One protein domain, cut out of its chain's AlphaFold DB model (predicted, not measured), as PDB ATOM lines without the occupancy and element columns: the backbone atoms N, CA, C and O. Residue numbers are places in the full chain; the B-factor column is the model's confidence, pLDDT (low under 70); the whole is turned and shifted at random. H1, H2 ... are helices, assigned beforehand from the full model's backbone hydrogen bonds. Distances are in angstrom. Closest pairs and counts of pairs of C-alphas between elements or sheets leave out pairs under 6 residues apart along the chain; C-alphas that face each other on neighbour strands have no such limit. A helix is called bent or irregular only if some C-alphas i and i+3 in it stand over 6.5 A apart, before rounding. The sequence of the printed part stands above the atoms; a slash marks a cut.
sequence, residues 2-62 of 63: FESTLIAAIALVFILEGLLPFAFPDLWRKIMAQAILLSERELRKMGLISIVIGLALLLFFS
ATOM      1  N   PHE A   2     -10.998 104.689 -20.155       64.81
ATOM      2  CA  PHE A   2     -11.432 105.495 -21.315       64.81
ATOM      3  C   PHE A   2     -12.701 106.328 -21.061       64.81
ATOM      4  O   PHE A   2     -12.759 107.489 -21.455       64.81
ATOM      5  N   GLU A   3     -13.693 105.767 -20.361       75.69
ATOM      6  CA  GLU A   3     -14.963 106.457 -20.075       75.69
ATOM      7  C   GLU A   3     -14.762 107.741 -19.260       75.69
ATOM      8  O   GLU A   3     -15.320 108.780 -19.596       75.69
ATOM      9  N   SER A   4     -13.897 107.706 -18.242       87.69
ATOM     10  CA  SER A   4     -13.574 108.881 -17.428       87.69
ATOM     11  C   SER A   4     -12.873 109.971 -18.235       87.69
ATOM     12  O   SER A   4     -13.207 111.140 -18.072       87.69
ATOM     13  N   THR A   5     -11.950 109.609 -19.132       88.62
ATOM     14  CA  THR A   5     -11.244 110.578 -19.987       88.62
ATOM     15  C   THR A   5     -12.191 111.221 -20.995       88.62
ATOM     16  O   THR A   5     -12.147 112.433 -21.183       88.62
ATOM     17  N   LEU A   6     -13.093 110.438 -21.597       89.81
ATOM     18  CA  LEU A   6     -14.104 110.959 -22.517       89.81
ATOM     19  C   LEU A   6     -15.072 111.915 -21.806       89.81
ATOM     20  O   LEU A   6     -15.345 113.001 -22.314       89.81
ATOM     21  N   ILE A   7     -15.545 111.546 -20.612       95.12
ATOM     22  CA  ILE A   7     -16.404 112.409 -19.791       95.12
ATOM     23  C   ILE A   7     -15.672 113.707 -19.427       95.12
ATOM     24  O   ILE A   7     -16.259 114.781 -19.540       95.12
ATOM     25  N   ALA A   8     -14.391 113.640 -19.047       94.38
ATOM     26  CA  ALA A   8     -13.594 114.833 -18.755       94.38
ATOM     27  C   ALA A   8     -13.412 115.725 -19.993       94.38
ATOM     28  O   ALA A   8     -13.577 116.938 -19.892       94.38
ATOM     29  N   ALA A   9     -13.118 115.145 -21.160       93.12
ATOM     30  CA  ALA A   9     -12.982 115.896 -22.406       93.12
ATOM     31  C   ALA A   9     -14.281 116.639 -22.755       93.12
ATOM     32  O   ALA A   9     -14.246 117.833 -23.046       93.12
ATOM     33  N   ILE A  10     -15.433 115.968 -22.646       94.69
ATOM     34  CA  ILE A  10     -16.749 116.587 -22.861       94.69
ATOM     35  C   ILE A  10     -17.000 117.697 -21.832       94.69
ATOM     36  O   ILE A  10     -17.409 118.795 -22.204       94.69
ATOM     37  N   ALA A  11     -16.722 117.452 -20.548       96.56
ATOM     38  CA  ALA A  11     -16.883 118.460 -19.503       96.56
ATOM     39  C   ALA A  11     -16.028 119.710 -19.774       96.56
ATOM     40  O   ALA A  11     -16.515 120.830 -19.635       96.56
ATOM     41  N   LEU A  12     -14.778 119.533 -20.216       96.19
ATOM     42  CA  LEU A  12     -13.890 120.639 -20.573       96.19
ATOM     43  C   LEU A  12     -14.411 121.449 -21.764       96.19
ATOM     44  O   LEU A  12     -14.295 122.670 -21.734       96.19
ATOM     45  N   VAL A  13     -15.029 120.815 -22.768       95.75
ATOM     46  CA  VAL A  13     -15.674 121.537 -23.883       95.75
ATOM     47  C   VAL A  13     -16.760 122.477 -23.355       95.75
ATOM     48  O   VAL A  13     -16.721 123.667 -23.660       95.75
ATOM     49  N   PHE A  14     -17.661 121.988 -22.495       97.50
ATOM     50  CA  PHE A  14     -18.712 122.821 -21.898       97.50
ATOM     51  C   PHE A  14     -18.155 123.945 -21.018       97.50
ATOM     52  O   PHE A  14     -18.653 125.071 -21.071       97.50
ATOM     53  N   ILE A  15     -17.120 123.664 -20.220       97.62
ATOM     54  CA  ILE A  15     -16.472 124.677 -19.376       97.62
ATOM     55  C   ILE A  15     -15.856 125.777 -20.245       97.62
ATOM     56  O   ILE A  15     -16.089 126.955 -19.986       97.62
ATOM     57  N   LEU A  16     -15.088 125.414 -21.277       96.19
ATOM     58  CA  LEU A  16     -14.403 126.378 -22.138       96.19
ATOM     59  C   LEU A  16     -15.382 127.190 -22.992       96.19
ATOM     60  O   LEU A  16     -15.230 128.407 -23.090       96.19
ATOM     61  N   GLU A  17     -16.404 126.549 -23.562       94.81
ATOM     62  CA  GLU A  17     -17.443 127.234 -24.337       94.81
ATOM     63  C   GLU A  17     -18.266 128.187 -23.458       94.81
ATOM     64  O   GLU A  17     -18.586 129.297 -23.879       94.81
ATOM     65  N   GLY A  18     -18.551 127.800 -22.210       96.56
ATOM     66  CA  GLY A  18     -19.278 128.628 -21.249       96.56
ATOM     67  C   GLY A  18     -18.451 129.758 -20.624       96.56
ATOM     68  O   GLY A  18     -19.019 130.762 -20.189       96.56
ATOM     69  N   LEU A  19     -17.120 129.641 -20.593       97.69
ATOM     70  CA  LEU A  19     -16.250 130.590 -19.895       97.69
ATOM     71  C   LEU A  19     -16.328 131.998 -20.494       97.69
ATOM     72  O   LEU A  19     -16.474 132.976 -19.762       97.69
ATOM     73  N   LEU A  20     -16.242 132.109 -21.820       95.25
ATOM     74  CA  LEU A  20     -16.239 133.393 -22.520       95.25
ATOM     75  C   LEU A  20     -17.577 134.158 -22.402       95.25
ATOM     76  O   LEU A  20     -17.528 135.333 -22.036       95.25
ATOM     77  N   PRO A  21     -18.762 133.550 -22.636       96.56
ATOM     78  CA  PRO A  21     -20.039 134.231 -22.420       96.56
ATOM     79  C   PRO A  21     -20.315 134.556 -20.947       96.56
ATOM     80  O   PRO A  21     -20.979 135.555 -20.679       96.56
ATOM     81  N   PHE A  22     -19.811 133.757 -19.998       97.88
ATOM     82  CA  PHE A  22     -19.974 134.025 -18.568       97.88
ATOM     83  C   PHE A  22     -19.076 135.171 -18.080       97.88
ATOM     84  O   PHE A  22     -19.559 136.106 -17.447       97.88
ATOM     85  N   ALA A  23     -17.776 135.116 -18.388       98.25
ATOM     86  CA  ALA A  23     -16.799 136.086 -17.897       98.25
ATOM     87  C   ALA A  23     -16.819 137.407 -18.683       98.25
ATOM     88  O   ALA A  23     -16.642 138.474 -18.098       98.25
ATOM     89  N   PHE A  24     -17.040 137.351 -20.003       97.75
ATOM     90  CA  PHE A  24     -16.969 138.511 -20.899       97.75
ATOM     91  C   PHE A  24     -18.132 138.540 -21.914       97.75
ATOM     92  O   PHE A  24     -17.906 138.468 -23.129       97.75
ATOM     93  N   PRO A  25     -19.388 138.704 -21.460       96.75
ATOM     94  CA  PRO A  25     -20.574 138.630 -22.321       96.75
ATOM     95  C   PRO A  25     -20.572 139.646 -23.474       96.75
ATOM     96  O   PRO A  25     -20.994 139.323 -24.586       96.75
ATOM     97  N   ASP A  26     -20.066 140.863 -23.260       97.81
ATOM     98  CA  ASP A  26     -20.029 141.890 -24.310       97.81
ATOM     99  C   ASP A  26     -18.976 141.606 -25.386       97.81
ATOM    100  O   ASP A  26     -19.202 141.880 -26.567       97.81
ATOM    101  N   LEU A  27     -17.835 141.023 -25.002       96.31
ATOM    102  CA  LEU A  27     -16.832 140.558 -25.959       96.31
ATOM    103  C   LEU A  27     -17.399 139.402 -26.788       96.31
ATOM    104  O   LEU A  27     -17.287 139.417 -28.013       96.31
ATOM    105  N   TRP A  28     -18.069 138.450 -26.134       97.19
ATOM    106  CA  TRP A  28     -18.705 137.325 -26.811       97.19
ATOM    107  C   TRP A  28     -19.741 137.776 -27.845       97.19
ATOM    108  O   TRP A  28     -19.694 137.344 -28.996       97.19
ATOM    109  N   ARG A  29     -20.618 138.723 -27.486       96.81
ATOM    110  CA  ARG A  29     -21.596 139.315 -28.416       96.81
ATOM    111  C   ARG A  29     -20.932 139.931 -29.646       96.81
ATOM    112  O   ARG A  29     -21.409 139.719 -30.758       96.81
ATOM    113  N   LYS A  30     -19.831 140.668 -29.467       97.31
ATOM    114  CA  LYS A  30     -19.078 141.269 -30.582       97.31
ATOM    115  C   LYS A  30     -18.466 140.209 -31.497       97.31
ATOM    116  O   LYS A  30     -18.546 140.360 -32.713       97.31
ATOM    117  N   ILE A  31     -17.892 139.145 -30.932       95.19
ATOM    118  CA  ILE A  31     -17.316 138.035 -31.706       95.19
ATOM    119  C   ILE A  31     -18.411 137.332 -32.517       95.19
ATOM    120  O   ILE A  31     -18.245 137.134 -33.717       95.19
ATOM    121  N   MET A  32     -19.554 137.018 -31.900       95.81
ATOM    122  CA  MET A  32     -20.681 136.383 -32.594       95.81
ATOM    123  C   MET A  32     -21.268 137.271 -33.694       95.81
ATOM    124  O   MET A  32     -21.535 136.789 -34.791       95.81
ATOM    125  N   ALA A  33     -21.407 138.578 -33.447       97.12
ATOM    126  CA  ALA A  33     -21.858 139.523 -34.467       97.12
ATOM    127  C   ALA A  33     -20.915 139.557 -35.682       97.12
ATOM    128  O   ALA A  33     -21.385 139.606 -36.815       97.12
ATOM    129  N   GLN A  34     -19.598 139.480 -35.464       95.56
ATOM    130  CA  GLN A  34     -18.623 139.382 -36.554       95.56
ATOM    131  C   GLN A  34     -18.692 138.030 -37.270       95.56
ATOM    132  O   GLN A  34     -18.605 137.990 -38.493       95.56
ATOM    133  N   ALA A  35     -18.902 136.935 -36.535       95.25
ATOM    134  CA  ALA A  35     -18.995 135.596 -37.109       95.25
ATOM    135  C   ALA A  35     -20.164 135.456 -38.101       95.25
ATOM    136  O   ALA A  35     -20.018 134.776 -39.111       95.25
ATOM    137  N   ILE A  36     -21.290 136.134 -37.854       96.19
ATOM    138  CA  ILE A  36     -22.462 136.131 -38.751       96.19
ATOM    139  C   ILE A  36     -22.175 136.836 -40.089       96.19
ATOM    140  O   ILE A  36     -22.817 136.535 -41.092       96.19
ATOM    141  N   LEU A  37     -21.210 137.759 -40.128       97.12
ATOM    142  CA  LEU A  37     -20.825 138.470 -41.353       97.12
ATOM    143  C   LEU A  37     -19.880 137.652 -42.246       97.12
ATOM    144  O   LEU A  37     -19.662 138.025 -43.398       97.12
ATOM    145  N   LEU A  38     -19.306 136.564 -41.727       96.44
ATOM    146  CA  LEU A  38     -18.424 135.687 -42.490       96.44
ATOM    147  C   LEU A  38     -19.231 134.838 -43.477       96.44
ATOM    148  O   LEU A  38     -20.304 134.324 -43.161       96.44
ATOM    149  N   SER A  39     -18.680 134.623 -44.671       97.12
ATOM    150  CA  SER A  39     -19.256 133.670 -45.619       97.12
ATOM    151  C   SER A  39     -19.184 132.239 -45.073       97.12
ATOM    152  O   SER A  39     -18.281 131.883 -44.309       97.12
ATOM    153  N   GLU A  40     -20.072 131.357 -45.543       96.38
ATOM    154  CA  GLU A  40     -20.037 129.934 -45.167       96.38
ATOM    155  C   GLU A  40     -18.662 129.295 -45.410       96.38
ATOM    156  O   GLU A  40     -18.209 128.439 -44.648       96.38
ATOM    157  N   ARG A  41     -17.970 129.718 -46.473       97.38
ATOM    158  CA  ARG A  41     -16.641 129.208 -46.816       97.38
ATOM    159  C   ARG A  41     -15.591 129.618 -45.786       97.38
ATOM    160  O   ARG A  41     -14.702 128.823 -45.494       97.38
ATOM    161  N   GLU A  42     -15.664 130.836 -45.263       97.31
ATOM    162  CA  GLU A  42     -14.744 131.332 -44.236       97.31
ATOM    163  C   GLU A  42     -14.988 130.641 -42.898       97.31
ATOM    164  O   GLU A  42     -14.034 130.136 -42.305       97.31
ATOM    165  N   LEU A  43     -16.253 130.496 -42.489       96.56
ATOM    166  CA  LEU A  43     -16.616 129.742 -41.285       96.56
ATOM    167  C   LEU A  43     -16.130 128.289 -41.359       96.56
ATOM    168  O   LEU A  43     -15.507 127.791 -40.419       96.56
ATOM    169  N   ARG A  44     -16.323 127.617 -42.504       96.75
ATOM    170  CA  ARG A  44     -15.826 126.248 -42.723       96.75
ATOM    171  C   ARG A  44     -14.302 126.157 -42.669       96.75
ATOM    172  O   ARG A  44     -13.783 125.203 -42.101       96.75
ATOM    173  N   LYS A  45     -13.575 127.125 -43.238       98.12
ATOM    174  CA  LYS A  45     -12.102 127.159 -43.164       98.12
ATOM    175  C   LYS A  45     -11.617 127.349 -41.732       98.12
ATOM    176  O   LYS A  45     -10.708 126.642 -41.316       98.12
ATOM    177  N   MET A  46     -12.228 128.268 -40.985       96.69
ATOM    178  CA  MET A  46     -11.899 128.492 -39.578       96.69
ATOM    179  C   MET A  46     -12.124 127.217 -38.755       96.69
ATOM    180  O   MET A  46     -11.238 126.802 -38.009       96.69
ATOM    181  N   GLY A  47     -13.260 126.543 -38.965       96.38
ATOM    182  CA  GLY A  47     -13.546 125.246 -38.350       96.38
ATOM    183  C   GLY A  47     -12.528 124.168 -38.731       96.38
ATOM    184  O   GLY A  47     -12.025 123.468 -37.858       96.38
ATOM    185  N   LEU A  48     -12.158 124.071 -40.012       98.25
ATOM    186  CA  LEU A  48     -11.156 123.111 -40.482       98.25
ATOM    187  C   LEU A  48      -9.789 123.341 -39.829       98.25
ATOM    188  O   LEU A  48      -9.167 122.384 -39.384       98.25
ATOM    189  N   ILE A  49      -9.335 124.596 -39.742       98.12
ATOM    190  CA  ILE A  49      -8.068 124.941 -39.081       98.12
ATOM    191  C   ILE A  49      -8.107 124.516 -37.608       98.12
ATOM    192  O   ILE A  49      -7.163 123.885 -37.140       98.12
ATOM    193  N   SER A  50      -9.209 124.793 -36.903       96.31
ATOM    194  CA  SER A  50      -9.394 124.378 -35.506       96.31
ATOM    195  C   SER A  50      -9.324 122.853 -35.341       96.31
ATOM    196  O   SER A  50      -8.583 122.352 -34.496       96.31
ATOM    197  N   ILE A  51     -10.016 122.101 -36.207       97.38
ATOM    198  CA  ILE A  51      -9.995 120.630 -36.207       97.38
ATOM    199  C   ILE A  51      -8.581 120.100 -36.459       97.38
ATOM    200  O   ILE A  51      -8.136 119.206 -35.748       97.38
ATOM    201  N   VAL A  52      -7.862 120.648 -37.444       98.38
ATOM    202  CA  VAL A  52      -6.495 120.213 -37.776       98.38
ATOM    203  C   VAL A  52      -5.536 120.467 -36.615       98.38
ATOM    204  O   VAL A  52      -4.742 119.588 -36.291       98.38
ATOM    205  N   ILE A  53      -5.630 121.627 -35.958       97.50
ATOM    206  CA  ILE A  53      -4.832 121.924 -34.761       97.50
ATOM    207  C   ILE A  53      -5.170 120.935 -33.640       97.50
ATOM    208  O   ILE A  53      -4.260 120.362 -33.047       97.50
ATOM    209  N   GLY A  54      -6.458 120.689 -33.383       94.56
ATOM    210  CA  GLY A  54      -6.901 119.718 -32.383       94.56
ATOM    211  C   GLY A  54      -6.393 118.302 -32.665       94.56
ATOM    212  O   GLY A  54      -5.886 117.646 -31.761       94.56
ATOM    213  N   LEU A  55      -6.451 117.853 -33.925       96.56
ATOM    214  CA  LEU A  55      -5.891 116.568 -34.343       96.56
ATOM    215  C   LEU A  55      -4.377 116.514 -34.154       96.56
ATOM    216  O   LEU A  55      -3.876 115.509 -33.671       96.56
ATOM    217  N   ALA A  56      -3.650 117.567 -34.529       97.06
ATOM    218  CA  ALA A  56      -2.205 117.611 -34.346       97.06
ATOM    219  C   ALA A  56      -1.843 117.521 -32.856       97.06
ATOM    220  O   ALA A  56      -0.999 116.715 -32.479       97.06
ATOM    221  N   LEU A  57      -2.524 118.286 -31.999       94.56
ATOM    222  CA  LEU A  57      -2.321 118.211 -30.554       94.56
ATOM    223  C   LEU A  57      -2.615 116.809 -30.014       94.56
ATOM    224  O   LEU A  57      -1.817 116.273 -29.252       94.56
ATOM    225  N   LEU A  58      -3.721 116.196 -30.443       92.50
ATOM    226  CA  LEU A  58      -4.065 114.837 -30.041       92.50
ATOM    227  C   LEU A  58      -2.991 113.839 -30.500       92.50
ATOM    228  O   LEU A  58      -2.498 113.073 -29.691       92.50
ATOM    229  N   LEU A  59      -2.579 113.867 -31.766       94.56
ATOM    230  CA  LEU A  59      -1.641 112.886 -32.320       94.56
ATOM    231  C   LEU A  59      -0.218 113.003 -31.762       94.56
ATOM    232  O   LEU A  59       0.468 111.992 -31.690       94.56
ATOM    233  N   PHE A  60       0.236 114.208 -31.405       95.19
ATOM    234  CA  PHE A  60       1.614 114.430 -30.947       95.19
ATOM    235  C   PHE A  60       1.775 114.498 -29.422       95.19
ATOM    236  O   PHE A  60       2.901 114.391 -28.945       95.19
ATOM    237  N   PHE A  61       0.695 114.708 -28.663       90.50
ATOM    238  CA  PHE A  61       0.759 114.859 -27.202       90.50
ATOM    239  C   PHE A  61      -0.142 113.889 -26.425       90.50
ATOM    240  O   PHE A  61      -0.047 113.851 -25.200       90.50
ATOM    241  N   SER A  62      -1.009 113.117 -27.092       80.31
ATOM    242  CA  SER A  62      -1.783 112.043 -26.453       80.31
ATOM    243  C   SER A  62      -0.993 110.732 -26.472       80.31
ATOM    244  O   SER A  62      -1.364 109.803 -27.188       80.31
TER     245      SER A  62
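What this domain is: This is residues 2 to 62 of the 63 residues of the protein "DUF2065 domain-containing protein" of Thiomicrorhabdus sediminis (UniProt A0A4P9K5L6). Three helices make an open, angular U: the long helices H1 and H3 are its two arms, and the shorter H2 bridges them at one end, with an empty gap between the arms. H1 meets H2 at a corner, and after H2 the chain turns again into H3, which folds back toward the side where H1 begins without reaching it. The printed part has 61 residues, with three named helices in the order H1, H2, H3 and no named strand; the class is all helix. The whole is loose, with a radius of gyration of the C-alphas of 14.6 A, and the C-alphas span 39 by 28 by 16 A along their three main axes.

Where its parts are: H1 covers residues 2 to 23 and is 31.2 A from first to last C-alpha, beginning with C-alpha 2 at (-11.432, 105.495, -21.315). It has a kink of 25 degrees near residue 17, and it is irregular, but only just: C-alphas 17 and 20 are 6.53 A apart. H3, residues 40 to 61, is as long in residues, 22, and measures 31.3 A; its last C-alpha, that of Phe 61, is at (0.759, 114.859, -27.202). Between them along the chain comes H2, residues 25 to 36, 16.7 A long, with C-alpha 25 at (-20.574, 138.630, -22.321).

How they stand to each other: H1 and H2 touch only at the corner by their tight link of one residue, Phe 24. H1 touches H2 with residues 20 to 21 alone, and H2 touches H1 with residues 27 to 28 alone; the closest C-alphas of the two helices, those of Pro 21 and Trp 28, are 5.5 A apart. The lines of H1 and H2 are about perpendicular, at 79 degrees. H2 and H3 are close but not clearly touching: their closest C-alphas, those of Ala 35 and Leu 43, are 7.6 A apart. They run opposite ways at a steep tilt of 63 degrees. H1 and H3 are apart. Every O i to N i+4 pair is within hydrogen-bond range in H2 and H3, and 16 of 18 are in H1.

The domain as a whole: The two C-alphas farthest apart, those of Phe 2 and Leu 37, are 39.7 A from each other, while the first and last printed C-alphas, those of Phe 2 and Ser 62, are 12.7 A apart. Residues 2 to 18 of H1 stand free, and so do residues 44 to 62, of which 44 to 61 belong to H3. The printed part has no cut, and both links are tight; the one from H2 to H3 has three residues. The mean pLDDT of the printed part is 94.8, and residue 2 is the one printed residue under 70.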